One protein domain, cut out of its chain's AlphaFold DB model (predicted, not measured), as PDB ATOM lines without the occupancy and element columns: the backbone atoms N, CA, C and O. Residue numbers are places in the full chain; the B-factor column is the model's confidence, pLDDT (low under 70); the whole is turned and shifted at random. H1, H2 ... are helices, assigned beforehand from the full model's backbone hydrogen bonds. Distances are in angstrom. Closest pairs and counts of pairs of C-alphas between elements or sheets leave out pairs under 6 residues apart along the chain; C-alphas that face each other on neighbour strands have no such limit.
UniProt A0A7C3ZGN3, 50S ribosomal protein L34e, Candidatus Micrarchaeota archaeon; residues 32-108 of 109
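What this domain is: This is residues 32 to 108 of the 109 residues of the protein "50S ribosomal protein L34e" of Candidatus Micrarchaeota archaeon (UniProt A0A7C3ZGN3). The longest helix, H3, with H4 crossing it, makes one end of an elongated, loose model; two short helices, H1 and H2, make the other, with loops between. The printed part has 77 residues with four named helices, H1 to H4 in order, and no named strand; it is all helix by class, though under half of its residues are in named elements. It is loose, with a radius of gyration of the C-alphas of 14.6 A, and spans 45 by 23 by 16 A.

Where its parts are: H3, residues 71 to 85, is 21.3 A long and begins at C-alpha 71 (-40.036, 11.970, -40.314). H4, residues 96 to 106, is 15.5 A long and ends at C-alpha 106 (-22.244, 8.895, -46.925). H1 is residues 48 to 53 and H2 residues 56 to 59.

How they stand to each other: H3 touches H4 with residues 77 to 81 alone; the closest C-alphas, of Lys 81 and Leu 102, are 6.4 A apart. They run the same way at a steep tilt of 69.8 degrees, only just short of about perpendicular. H2 and H3 are apart. H1 and H2 are close but not clearly touching, the closest C-alphas, of Met 51 and Arg 59, being 6.9 A apart. Every O i to N i+4 pair is within hydrogen-bond range in H1 and H3, 5 of 7 in H4; H2 is too short for one.

The domain as a whole: The C-alphas farthest apart, of Tyr 49 and Val 88, are 45.8 A apart. The printed part has no cut. The link from H2 to H3 is long. Residue 108 is under pLDDT 70.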
ATOM      1  N   ILE A  32     -41.387  24.209 -43.561       94.25
ATOM      2  CA  ILE A  32     -41.729  23.328 -44.681       94.25
ATOM      3  C   ILE A  32     -40.602  22.311 -44.879       94.25
ATOM      4  O   ILE A  32     -39.430  22.637 -44.705       94.25
ATOM      5  N   CYS A  33     -40.961  21.075 -45.224       93.69
ATOM      6  CA  CYS A  33     -40.025  20.010 -45.558       93.69
ATOM      7  C   CYS A  33     -39.339  20.290 -46.900       93.69
ATOM      8  O   CYS A  33     -40.018  20.527 -47.898       93.69
ATOM      9  N   GLY A  34     -38.011  20.177 -46.942       89.25
ATOM     10  CA  GLY A  34     -37.226  20.420 -48.159       89.25
ATOM     11  C   GLY A  34     -37.418  19.404 -49.294       89.25
ATOM     12  O   GLY A  34     -36.985  19.682 -50.404       89.25
ATOM     13  N   LEU A  35     -38.044  18.249 -49.032       91.44
ATOM     14  CA  LEU A  35     -38.310  17.214 -50.045       91.44
ATOM     15  C   LEU A  35     -39.762  17.225 -50.526       91.44
ATOM     16  O   LEU A  35     -40.024  17.395 -51.707       91.44
ATOM     17  N   CYS A  36     -40.712  17.035 -49.609       90.19
ATOM     18  CA  CYS A  36     -42.123  16.863 -49.963       90.19
ATOM     19  C   CYS A  36     -42.969  18.137 -49.846       90.19
ATOM     20  O   CYS A  36     -44.156  18.095 -50.145       90.19
ATOM     21  N   GLY A  37     -42.422  19.240 -49.324       90.31
ATOM     22  CA  GLY A  37     -43.198  20.463 -49.087       90.31
ATOM     23  C   GLY A  37     -44.206  20.379 -47.927       90.31
ATOM     24  O   GLY A  37     -44.927  21.338 -47.666       90.31
ATOM     25  N   GLY A  38     -44.260  19.261 -47.197       91.88
ATOM     26  CA  GLY A  38     -45.152  19.097 -46.048       91.88
ATOM     27  C   GLY A  38     -44.756  19.957 -44.844       91.88
ATOM     28  O   GLY A  38     -43.588  20.300 -44.656       91.88
ATOM     29  N   ASN A  39     -45.722  20.268 -43.977       92.62
ATOM     30  CA  ASN A  39     -45.470  21.042 -42.761       92.62
ATOM     31  C   ASN A  39     -44.595  20.259 -41.766       92.62
ATOM     32  O   ASN A  39     -44.859  19.097 -41.458       92.62
ATOM     33  N   LEU A  40     -43.582  20.917 -41.203       91.12
ATOM     34  CA  LEU A  40     -42.715  20.337 -40.182       91.12
ATOM     35  C   LEU A  40     -43.310  20.529 -38.786       91.12
ATOM     36  O   LEU A  40     -43.319  21.630 -38.228       91.12
ATOM     37  N   PHE A  41     -43.768  19.426 -38.203       86.00
ATOM     38  CA  PHE A  41     -44.179  19.374 -36.805       86.00
ATOM     39  C   PHE A  41     -42.948  19.394 -35.885       86.00
ATOM     40  O   PHE A  41     -41.916  18.789 -36.184       86.00
ATOM     41  N   GLY A  42     -43.046  20.130 -34.776       87.88
ATOM     42  CA  GLY A  42     -41.961  20.284 -33.797       87.88
ATOM     43  C   GLY A  42     -41.004  21.458 -34.046       87.88
ATOM     44  O   GLY A  42     -40.165  21.728 -33.193       87.88
ATOM     45  N   VAL A  43     -41.138  22.193 -35.159       91.69
ATOM     46  CA  VAL A  43     -40.414  23.461 -35.368       91.69
ATOM     47  C   VAL A  43     -41.311  24.633 -34.951       91.69
ATOM     48  O   VAL A  43     -42.435  24.754 -35.457       91.69
ATOM     49  N   PRO A  44     -40.867  25.517 -34.040       92.06
ATOM     50  CA  PRO A  44     -41.682  26.639 -33.594       92.06
ATOM     51  C   PRO A  44     -41.910  27.658 -34.718       92.06
ATOM     52  O   PRO A  44     -40.997  28.031 -35.452       92.06
ATOM     53  N   ARG A  45     -43.142  28.171 -34.811       92.06
ATOM     54  CA  ARG A  45     -43.522  29.225 -35.765       92.06
ATOM     55  C   ARG A  45     -43.186  30.597 -35.190       92.06
ATOM     56  O   ARG A  45     -44.033  31.233 -34.566       92.06
ATOM     57  N   LYS A  46     -41.942  31.029 -35.370       90.75
ATOM     58  CA  LYS A  46     -41.442  32.320 -34.878       90.75
ATOM     59  C   LYS A  46     -40.702  33.091 -35.964       90.75
ATOM     60  O   LYS A  46     -40.271  32.516 -36.961       90.75
ATOM     61  N   GLY A  47     -40.598  34.408 -35.794       88.00
ATOM     62  CA  GLY A  47     -39.847  35.254 -36.726       88.00
ATOM     63  C   GLY A  47     -38.346  34.944 -36.695       88.00
ATOM     64  O   GLY A  47     -37.852  34.354 -35.736       88.00
ATOM     65  N   LYS A  48     -37.589  35.388 -37.709       88.19
ATOM     66  CA  LYS A  48     -36.130  35.150 -37.803       88.19
ATOM     67  C   LYS A  48     -35.379  35.568 -36.528       88.19
ATOM     68  O   LYS A  48     -34.597  34.793 -35.985       88.19
ATOM     69  N   TYR A  49     -35.677  36.763 -36.019       90.88
ATOM     70  CA  TYR A  49     -35.070  37.298 -34.798       90.88
ATOM     71  C   TYR A  49     -35.390  36.450 -33.558       90.88
ATOM     72  O   TYR A  49     -34.508  36.110 -32.777       90.88
ATOM     73  N   GLU A  50     -36.648  36.047 -33.401       91.88
ATOM     74  CA  GLU A  50     -37.088  35.222 -32.273       91.88
ATOM     75  C   GLU A  50     -36.519  33.797 -32.341       91.88
ATOM     76  O   GLU A  50     -36.161  33.228 -31.311       91.88
ATOM     77  N   MET A  51     -36.397  33.231 -33.545       91.56
ATOM     78  CA  MET A  51     -35.737  31.943 -33.773       91.56
ATOM     79  C   MET A  51     -34.265  31.999 -33.369       91.56
ATOM     80  O   MET A  51     -33.786  31.081 -32.708       91.56
ATOM     81  N   SER A  52     -33.570  33.096 -33.683       91.25
ATOM     82  CA  SER A  52     -32.167  33.297 -33.300       91.25
ATOM     83  C   SER A  52     -31.945  33.385 -31.787       91.25
ATOM     84  O   SER A  52     -30.836  33.134 -31.325       91.25
ATOM     85  N   LYS A  53     -32.982  33.697 -30.999       94.62
ATOM     86  CA  LYS A  53     -32.910  33.713 -29.527       94.62
ATOM     87  C   LYS A  53     -33.153  32.352 -28.881       94.62
ATOM     88  O   LYS A  53     -32.787  32.142 -27.732       94.62
ATOM     89  N   LEU A  54     -33.805  31.425 -29.582       93.06
ATOM     90  CA  LEU A  54     -34.086  30.096 -29.036       93.06
ATOM     91  C   LEU A  54     -32.804  29.265 -28.923       93.06
ATOM     92  O   LEU A  54     -31.910  29.399 -29.751       93.06
ATOM     93  N   SER A  55     -32.730  28.352 -27.955       94.00
ATOM     94  CA  SER A  55     -31.655  27.355 -27.894       94.00
ATOM     95  C   SER A  55     -31.793  26.310 -29.011       94.00
ATOM     96  O   SER A  55     -32.881  26.120 -29.559       94.00
ATOM     97  N   LYS A  56     -30.703  25.599 -29.340       89.06
ATOM     98  CA  LYS A  56     -30.686  24.583 -30.414       89.06
ATOM     99  C   LYS A  56     -31.806  23.542 -30.253       89.06
ATOM    100  O   LYS A  56     -32.499  23.257 -31.223       89.06
ATOM    101  N   ILE A  57     -32.034  23.058 -29.030       90.94
ATOM    102  CA  ILE A  57     -33.062  22.049 -28.708       90.94
ATOM    103  C   ILE A  57     -34.478  22.586 -28.960       90.94
ATOM    104  O   ILE A  57     -35.330  21.885 -29.486       90.94
ATOM    105  N   LYS A  58     -34.736  23.864 -28.654       92.25
ATOM    106  CA  LYS A  58     -36.055  24.476 -28.881       92.25
ATOM    107  C   LYS A  58     -36.321  24.789 -30.358       92.25
ATOM    108  O   LYS A  58     -37.471  25.010 -30.722       92.25
ATOM    109  N   ARG A  59     -35.284  24.856 -31.203       91.25
ATOM    110  CA  ARG A  59     -35.421  25.155 -32.641       91.25
ATOM    111  C   ARG A  59     -35.765  23.925 -33.479       91.25
ATOM    112  O   ARG A  59     -36.391  24.092 -34.522       91.25
ATOM    113  N   ARG A  60     -35.327  22.728 -33.074       91.06
ATOM    114  CA  ARG A  60     -35.443  21.510 -33.886       91.06
ATOM    115  C   ARG A  60     -35.636  20.246 -33.038       91.06
ATOM    116  O   ARG A  60     -35.077  20.171 -31.948       91.06
ATOM    117  N   PRO A  61     -36.323  19.224 -33.570       92.88
ATOM    118  CA  PRO A  61     -36.284  17.868 -33.022       92.88
ATOM    119  C   PRO A  61     -34.869  17.262 -33.060       92.88
ATOM    120  O   PRO A  61     -34.060  17.636 -33.910       92.88
ATOM    121  N   SER A  62     -34.592  16.288 -32.190       90.81
ATOM    122  CA  SER A  62     -33.274  15.646 -32.017       90.81
ATOM    123  C   SER A  62     -32.895  14.604 -33.082       90.81
ATOM    124  O   SER A  62     -31.774  14.107 -33.066       90.81
ATOM    125  N   ARG A  63     -33.787  14.266 -34.020       89.75
ATOM    126  CA  ARG A  63     -33.511  13.279 -35.080       89.75
ATOM    127  C   ARG A  63     -32.586  13.807 -36.184       89.75
ATOM    128  O   ARG A  63     -32.456  15.019 -36.381       89.75
ATOM    129  N   ILE A  64     -32.035  12.886 -36.978       89.81
ATOM    130  CA  ILE A  64     -31.264  13.191 -38.195       89.81
ATOM    131  C   ILE A  64     -32.123  14.044 -39.147       89.81
ATOM    132  O   ILE A  64     -33.318  13.791 -39.324       89.81
ATOM    133  N   PHE A  65     -31.528  15.106 -39.699       91.12
ATOM    134  CA  PHE A  65     -32.205  16.140 -40.501       91.12
ATOM    135  C   PHE A  65     -33.434  16.788 -39.823       91.12
ATOM    136  O   PHE A  65     -34.341  17.303 -40.489       91.12
ATOM    137  N   GLY A  66     -33.472  16.793 -38.485       90.12
ATOM    138  CA  GLY A  66     -34.503  17.454 -37.693       90.12
ATOM    139  C   GLY A  66     -34.594  18.950 -38.003       90.12
ATOM    140  O   GLY A  66     -33.610  19.683 -37.915       90.12
ATOM    141  N   GLY A  67     -35.796  19.402 -38.367       89.06
ATOM    142  CA  GLY A  67     -36.064  20.792 -38.751       89.06
ATOM    143  C   GLY A  67     -35.821  21.121 -40.228       89.06
ATOM    144  O   GLY A  67     -36.084  22.251 -40.624       89.06
ATOM    145  N   VAL A  68     -35.382  20.150 -41.036       91.94
ATOM    146  CA  VAL A  68     -35.198  20.294 -42.495       91.94
ATOM    147  C   VAL A  68     -36.113  19.337 -43.259       91.94
ATOM    148  O   VAL A  68     -36.800  19.735 -44.198       91.94
ATOM    149  N   LEU A  69     -36.157  18.075 -42.830       93.44
ATOM    150  CA  LEU A  69     -36.978  17.027 -43.436       93.44
ATOM    151  C   LEU A  69     -38.057  16.551 -42.472       93.44
ATOM    152  O   LEU A  69     -37.867  16.632 -41.261       93.44
ATOM    153  N   CYS A  70     -39.175  16.026 -42.974       91.94
ATOM    154  CA  CYS A  70     -40.187  15.350 -42.157       91.94
ATOM    155  C   CYS A  70     -39.751  13.916 -41.799       91.94
ATOM    156  O   CYS A  70     -38.828  13.375 -42.406       91.94
ATOM    157  N   ALA A  71     -40.406  13.300 -40.809       90.94
ATOM    158  CA  ALA A  71     -40.036  11.970 -40.314       90.94
ATOM    159  C   ALA A  71     -40.129  10.878 -41.400       90.94
ATOM    160  O   ALA A  71     -39.236  10.040 -41.516       90.94
ATOM    161  N   SER A  72     -41.159  10.940 -42.247       92.50
ATOM    162  CA  SER A  72     -41.370   9.980 -43.335       92.50
ATOM    163  C   SER A  72     -40.300  10.084 -44.422       92.50
ATOM    164  O   SER A  72     -39.744   9.069 -44.832       92.50
ATOM    165  N   CYS A  73     -39.944  11.298 -44.856       93.06
ATOM    166  CA  CYS A  73     -38.850  11.493 -45.811       93.06
ATOM    167  C   CYS A  73     -37.511  11.018 -45.235       93.06
ATOM    168  O   CYS A  73     -36.758  10.355 -45.937       93.06
ATOM    169  N   THR A  74     -37.223  11.292 -43.956       92.88
ATOM    170  CA  THR A  74     -35.981  10.795 -43.340       92.88
ATOM    171  C   THR A  74     -35.925   9.276 -43.269       92.88
ATOM    172  O   THR A  74     -34.872   8.701 -43.509       92.88
ATOM    173  N   GLN A  75     -37.052   8.616 -42.995       93.56
ATOM    174  CA  GLN A  75     -37.127   7.158 -42.983       93.56
ATOM    175  C   GLN A  75     -36.849   6.568 -44.371       93.56
ATOM    176  O   GLN A  75     -36.067   5.628 -44.484       93.56
ATOM    177  N   ARG A  76     -37.429   7.149 -45.429       92.81
ATOM    178  CA  ARG A  76     -37.181   6.724 -46.819       92.81
ATOM    179  C   ARG A  76     -35.704   6.830 -47.190       92.81
ATOM    180  O   ARG A  76     -35.145   5.860 -47.683       92.81
ATOM    181  N   LEU A  77     -35.060   7.949 -46.856       92.75
ATOM    182  CA  LEU A  77     -33.632   8.148 -47.116       92.75
ATOM    183  C   LEU A  77     -32.747   7.131 -46.383       92.75
ATOM    184  O   LEU A  77     -31.755   6.672 -46.935       92.75
ATOM    185  N   LEU A  78     -33.093   6.753 -45.149       92.12
ATOM    186  CA  LEU A  78     -32.347   5.722 -44.418       92.12
ATOM    187  C   LEU A  78     -32.490   4.341 -45.083       92.12
ATOM    188  O   LEU A  78     -31.513   3.600 -45.193       92.12
ATOM    189  N   ILE A  79     -33.686   4.008 -45.574       91.25
ATOM    190  CA  ILE A  79     -33.928   2.768 -46.323       91.25
ATOM    191  C   ILE A  79     -33.159   2.782 -47.651       91.25
ATOM    192  O   ILE A  79     -32.490   1.810 -47.986       91.25
ATOM    193  N   GLU A  80     -33.199   3.884 -48.395       91.06
ATOM    194  CA  GLU A  80     -32.444   4.039 -49.645       91.06
ATOM    195  C   GLU A  80     -30.936   3.926 -49.411       91.06
ATOM    196  O   GLU A  80     -30.264   3.195 -50.136       91.06
ATOM    197  N   LYS A  81     -30.411   4.551 -48.346       91.12
ATOM    198  CA  LYS A  81     -29.005   4.422 -47.943       91.12
ATOM    199  C   LYS A  81     -28.622   2.961 -47.708       91.12
ATOM    200  O   LYS A  81     -27.643   2.486 -48.268       91.12
ATOM    201  N   THR A  82     -29.400   2.239 -46.904       91.56
ATOM    202  CA  THR A  82     -29.102   0.828 -46.595       91.56
ATOM    203  C   THR A  82     -29.200  -0.084 -47.818       91.56
ATOM    204  O   THR A  82     -28.439  -1.042 -47.927       91.56
ATOM    205  N   ARG A  83     -30.098   0.208 -48.764       91.12
ATOM    206  CA  ARG A  83     -30.211  -0.536 -50.029       91.12
ATOM    207  C   ARG A  83     -29.060  -0.244 -50.992       91.12
ATOM    208  O   ARG A  83     -28.592  -1.177 -51.639       91.12
ATOM    209  N   LEU A  84     -28.596   1.007 -51.051       89.31
ATOM    210  CA  LEU A  84     -27.390   1.400 -51.786       89.31
ATOM    211  C   LEU A  84     -26.151   0.696 -51.232       89.31
ATOM    212  O   LEU A  84     -25.373   0.139 -51.995       89.31
ATOM    213  N   GLU A  85     -25.989   0.676 -49.904       87.56
ATOM    214  CA  GLU A  85     -24.858   0.006 -49.247       87.56
ATOM    215  C   GLU A  85     -24.835  -1.503 -49.520       87.56
ATOM    216  O   GLU A  85     -23.767  -2.081 -49.683       87.56
ATOM    217  N   LYS A  86     -26.009  -2.136 -49.614       90.56
ATOM    218  CA  LYS A  86     -26.146  -3.558 -49.961       90.56
ATOM    219  C   LYS A  86     -26.065  -3.842 -51.468       90.56
ATOM    220  O   LYS A  86     -26.152  -5.001 -51.854       90.56
ATOM    221  N   GLY A  87     -25.957  -2.815 -52.316       84.31
ATOM    222  CA  GLY A  87     -25.871  -2.962 -53.773       84.31
ATOM    223  C   GLY A  87     -27.169  -3.392 -54.468       84.31
ATOM    224  O   GLY A  87     -27.135  -3.753 -55.639       84.31
ATOM    225  N   VAL A  88     -28.314  -3.351 -53.775       87.00
ATOM    226  CA  VAL A  88     -29.627  -3.736 -54.340       87.00
ATOM    227  C   VAL A  88     -30.209  -2.622 -55.218       87.00
ATOM    228  O   VAL A  88     -31.017  -2.884 -56.101       87.00
ATOM    229  N   LEU A  89     -29.804  -1.372 -54.971       81.56
ATOM    230  CA  LEU A  89     -30.198  -0.192 -55.743       81.56
ATOM    231  C   LEU A  89     -28.964   0.488 -56.326       81.56
ATOM    232  O   LEU A  89     -27.950   0.620 -55.635       81.56
ATOM    233  N   LYS A  90     -29.073   0.975 -57.564       82.69
ATOM    234  CA  LYS A  90     -28.070   1.854 -58.169       82.69
ATOM    235  C   LYS A  90     -28.459   3.314 -57.937       82.69
ATOM    236  O   LYS A  90     -29.598   3.638 -57.612       82.69
ATOM    237  N   LYS A  91     -27.494   4.221 -58.095       77.12
ATOM    238  CA  LYS A  91     -27.730   5.671 -57.946       77.12
ATOM    239  C   LYS A  91     -28.681   6.228 -59.014       77.12
ATOM    240  O   LYS A  91     -29.306   7.252 -58.773       77.12
ATOM    241  N   GLU A  92     -28.779   5.552 -60.156       81.00
ATOM    242  CA  GLU A  92     -29.627   5.918 -61.297       81.00
ATOM    243  C   GLU A  92     -31.123   5.782 -60.985       81.00
ATOM    244  O   GLU A  92     -31.921   6.608 -61.417       81.00
ATOM    245  N   ASP A  93     -31.494   4.800 -60.162       83.00
ATOM    246  CA  ASP A  93     -32.893   4.495 -59.834       83.00
ATOM    247  C   ASP A  93     -33.495   5.473 -58.808       83.00
ATOM    248  O   ASP A  93     -34.689   5.427 -58.497       83.00
ATOM    249  N   ILE A  94     -32.667   6.345 -58.227       83.06
ATOM    250  CA  ILE A  94     -33.038   7.224 -57.120       83.06
ATOM    251  C   ILE A  94     -33.316   8.631 -57.656       83.06
ATOM    252  O   ILE A  94     -32.508   9.181 -58.408       83.06
ATOM    253  N   PRO A  95     -34.413   9.285 -57.230       85.56
ATOM    254  CA  PRO A  95     -34.690  10.650 -57.650       85.56
ATOM    255  C   PRO A  95     -33.570  11.607 -57.222       85.56
ATOM    256  O   PRO A  95     -33.085  11.576 -56.087       85.56
ATOM    257  N   VAL A  96     -33.218  12.539 -58.112       85.12
ATOM    258  CA  VAL A  96     -32.128  13.520 -57.918       85.12
ATOM    259  C   VAL A  96     -32.273  14.315 -56.612       85.12
ATOM    260  O   VAL A  96     -31.286  14.661 -55.964       85.12
ATOM    261  N   SER A  97     -33.511  14.562 -56.174       83.44
ATOM    262  CA  SER A  97     -33.819  15.252 -54.918       83.44
ATOM    263  C   SER A  97     -33.309  14.512 -53.676       83.44
ATOM    264  O   SER A  97     -32.910  15.154 -52.702       83.44
ATOM    265  N   HIS A  98     -33.282  13.177 -53.699       84.56
ATOM    266  CA  HIS A  98     -32.819  12.348 -52.587       84.56
ATOM    267  C   HIS A  98     -31.290  12.221 -52.564       84.56
ATOM    268  O   HIS A  98     -30.701  12.188 -51.481       84.56
ATOM    269  N   LEU A  99     -30.636  12.250 -53.735       84.50
ATOM    270  CA  LEU A  99     -29.180  12.099 -53.871       84.50
ATOM    271  C   LEU A  99     -28.397  13.109 -53.026       84.50
ATOM    272  O   LEU A  99     -27.419  12.740 -52.382       84.50
ATOM    273  N   LYS A 100     -28.865  14.361 -52.934       85.69
ATOM    274  CA  LYS A 100     -28.225  15.389 -52.096       85.69
ATOM    275  C   LYS A 100     -28.147  14.978 -50.622       85.69
ATOM    276  O   LYS A 100     -27.126  15.184 -49.971       85.69
ATOM    277  N   PHE A 101     -29.226  14.406 -50.090       86.62
ATOM    278  CA  PHE A 101     -29.280  13.980 -48.692       86.62
ATOM    279  C   PHE A 101     -28.529  12.664 -48.472       86.62
ATOM    280  O   PHE A 101     -27.891  12.497 -47.435       86.62
ATOM    281  N   LEU A 102     -28.554  11.755 -49.447       85.81
ATOM    282  CA  LEU A 102     -27.809  10.498 -49.386       85.81
ATOM    283  C   LEU A 102     -26.296  10.727 -49.421       85.81
ATOM    284  O   LEU A 102     -25.597  10.167 -48.584       85.81
ATOM    285  N   ASN A 103     -25.804  11.608 -50.294       85.75
ATOM    286  CA  ASN A 103     -24.386  11.977 -50.335       85.75
ATOM    287  C   ASN A 103     -23.935  12.552 -48.989       85.75
ATOM    288  O   ASN A 103     -22.966  12.063 -48.417       85.75
ATOM    289  N   SER A 104     -24.724  13.460 -48.399       86.19
ATOM    290  CA  SER A 104     -24.416  13.996 -47.065       86.19
ATOM    291  C   SER A 104     -24.407  12.932 -45.958       86.19
ATOM    292  O   SER A 104     -23.722  13.089 -44.956       86.19
ATOM    293  N   LEU A 105     -25.164  11.838 -46.111       83.75
ATOM    294  CA  LEU A 105     -25.157  10.718 -45.166       83.75
ATOM    295  C   LEU A 105     -23.973   9.769 -45.372       83.75
ATOM    296  O   LEU A 105     -23.648   9.033 -44.439       83.75
ATOM    297  N   ILE A 106     -23.412   9.713 -46.578       82.19
ATOM    298  CA  ILE A 106     -22.244   8.895 -46.925       82.19
ATOM    299  C   ILE A 106     -20.964   9.619 -46.495       82.19
ATOM    300  O   ILE A 106     -20.110   8.985 -45.901       82.19
ATOM    301  N   GLU A 107     -20.887  10.938 -46.687       75.62
ATOM    302  CA  GLU A 107     -19.760  11.796 -46.265       75.62
ATOM    303  C   GLU A 107     -19.575  11.892 -44.738       75.62
ATOM    304  O   GLU A 107     -18.550  12.369 -44.269       75.62
ATOM    305  N   LEU A 108     -20.575  11.480 -43.952       64.69
ATOM    306  CA  LEU A 108     -20.508  11.440 -42.485       64.69
ATOM    307  C   LEU A 108     -19.914  10.129 -41.931       64.69
ATOM    308  O   LEU A 108     -19.823   9.997 -40.709       64.69
TER     309      LEU A 108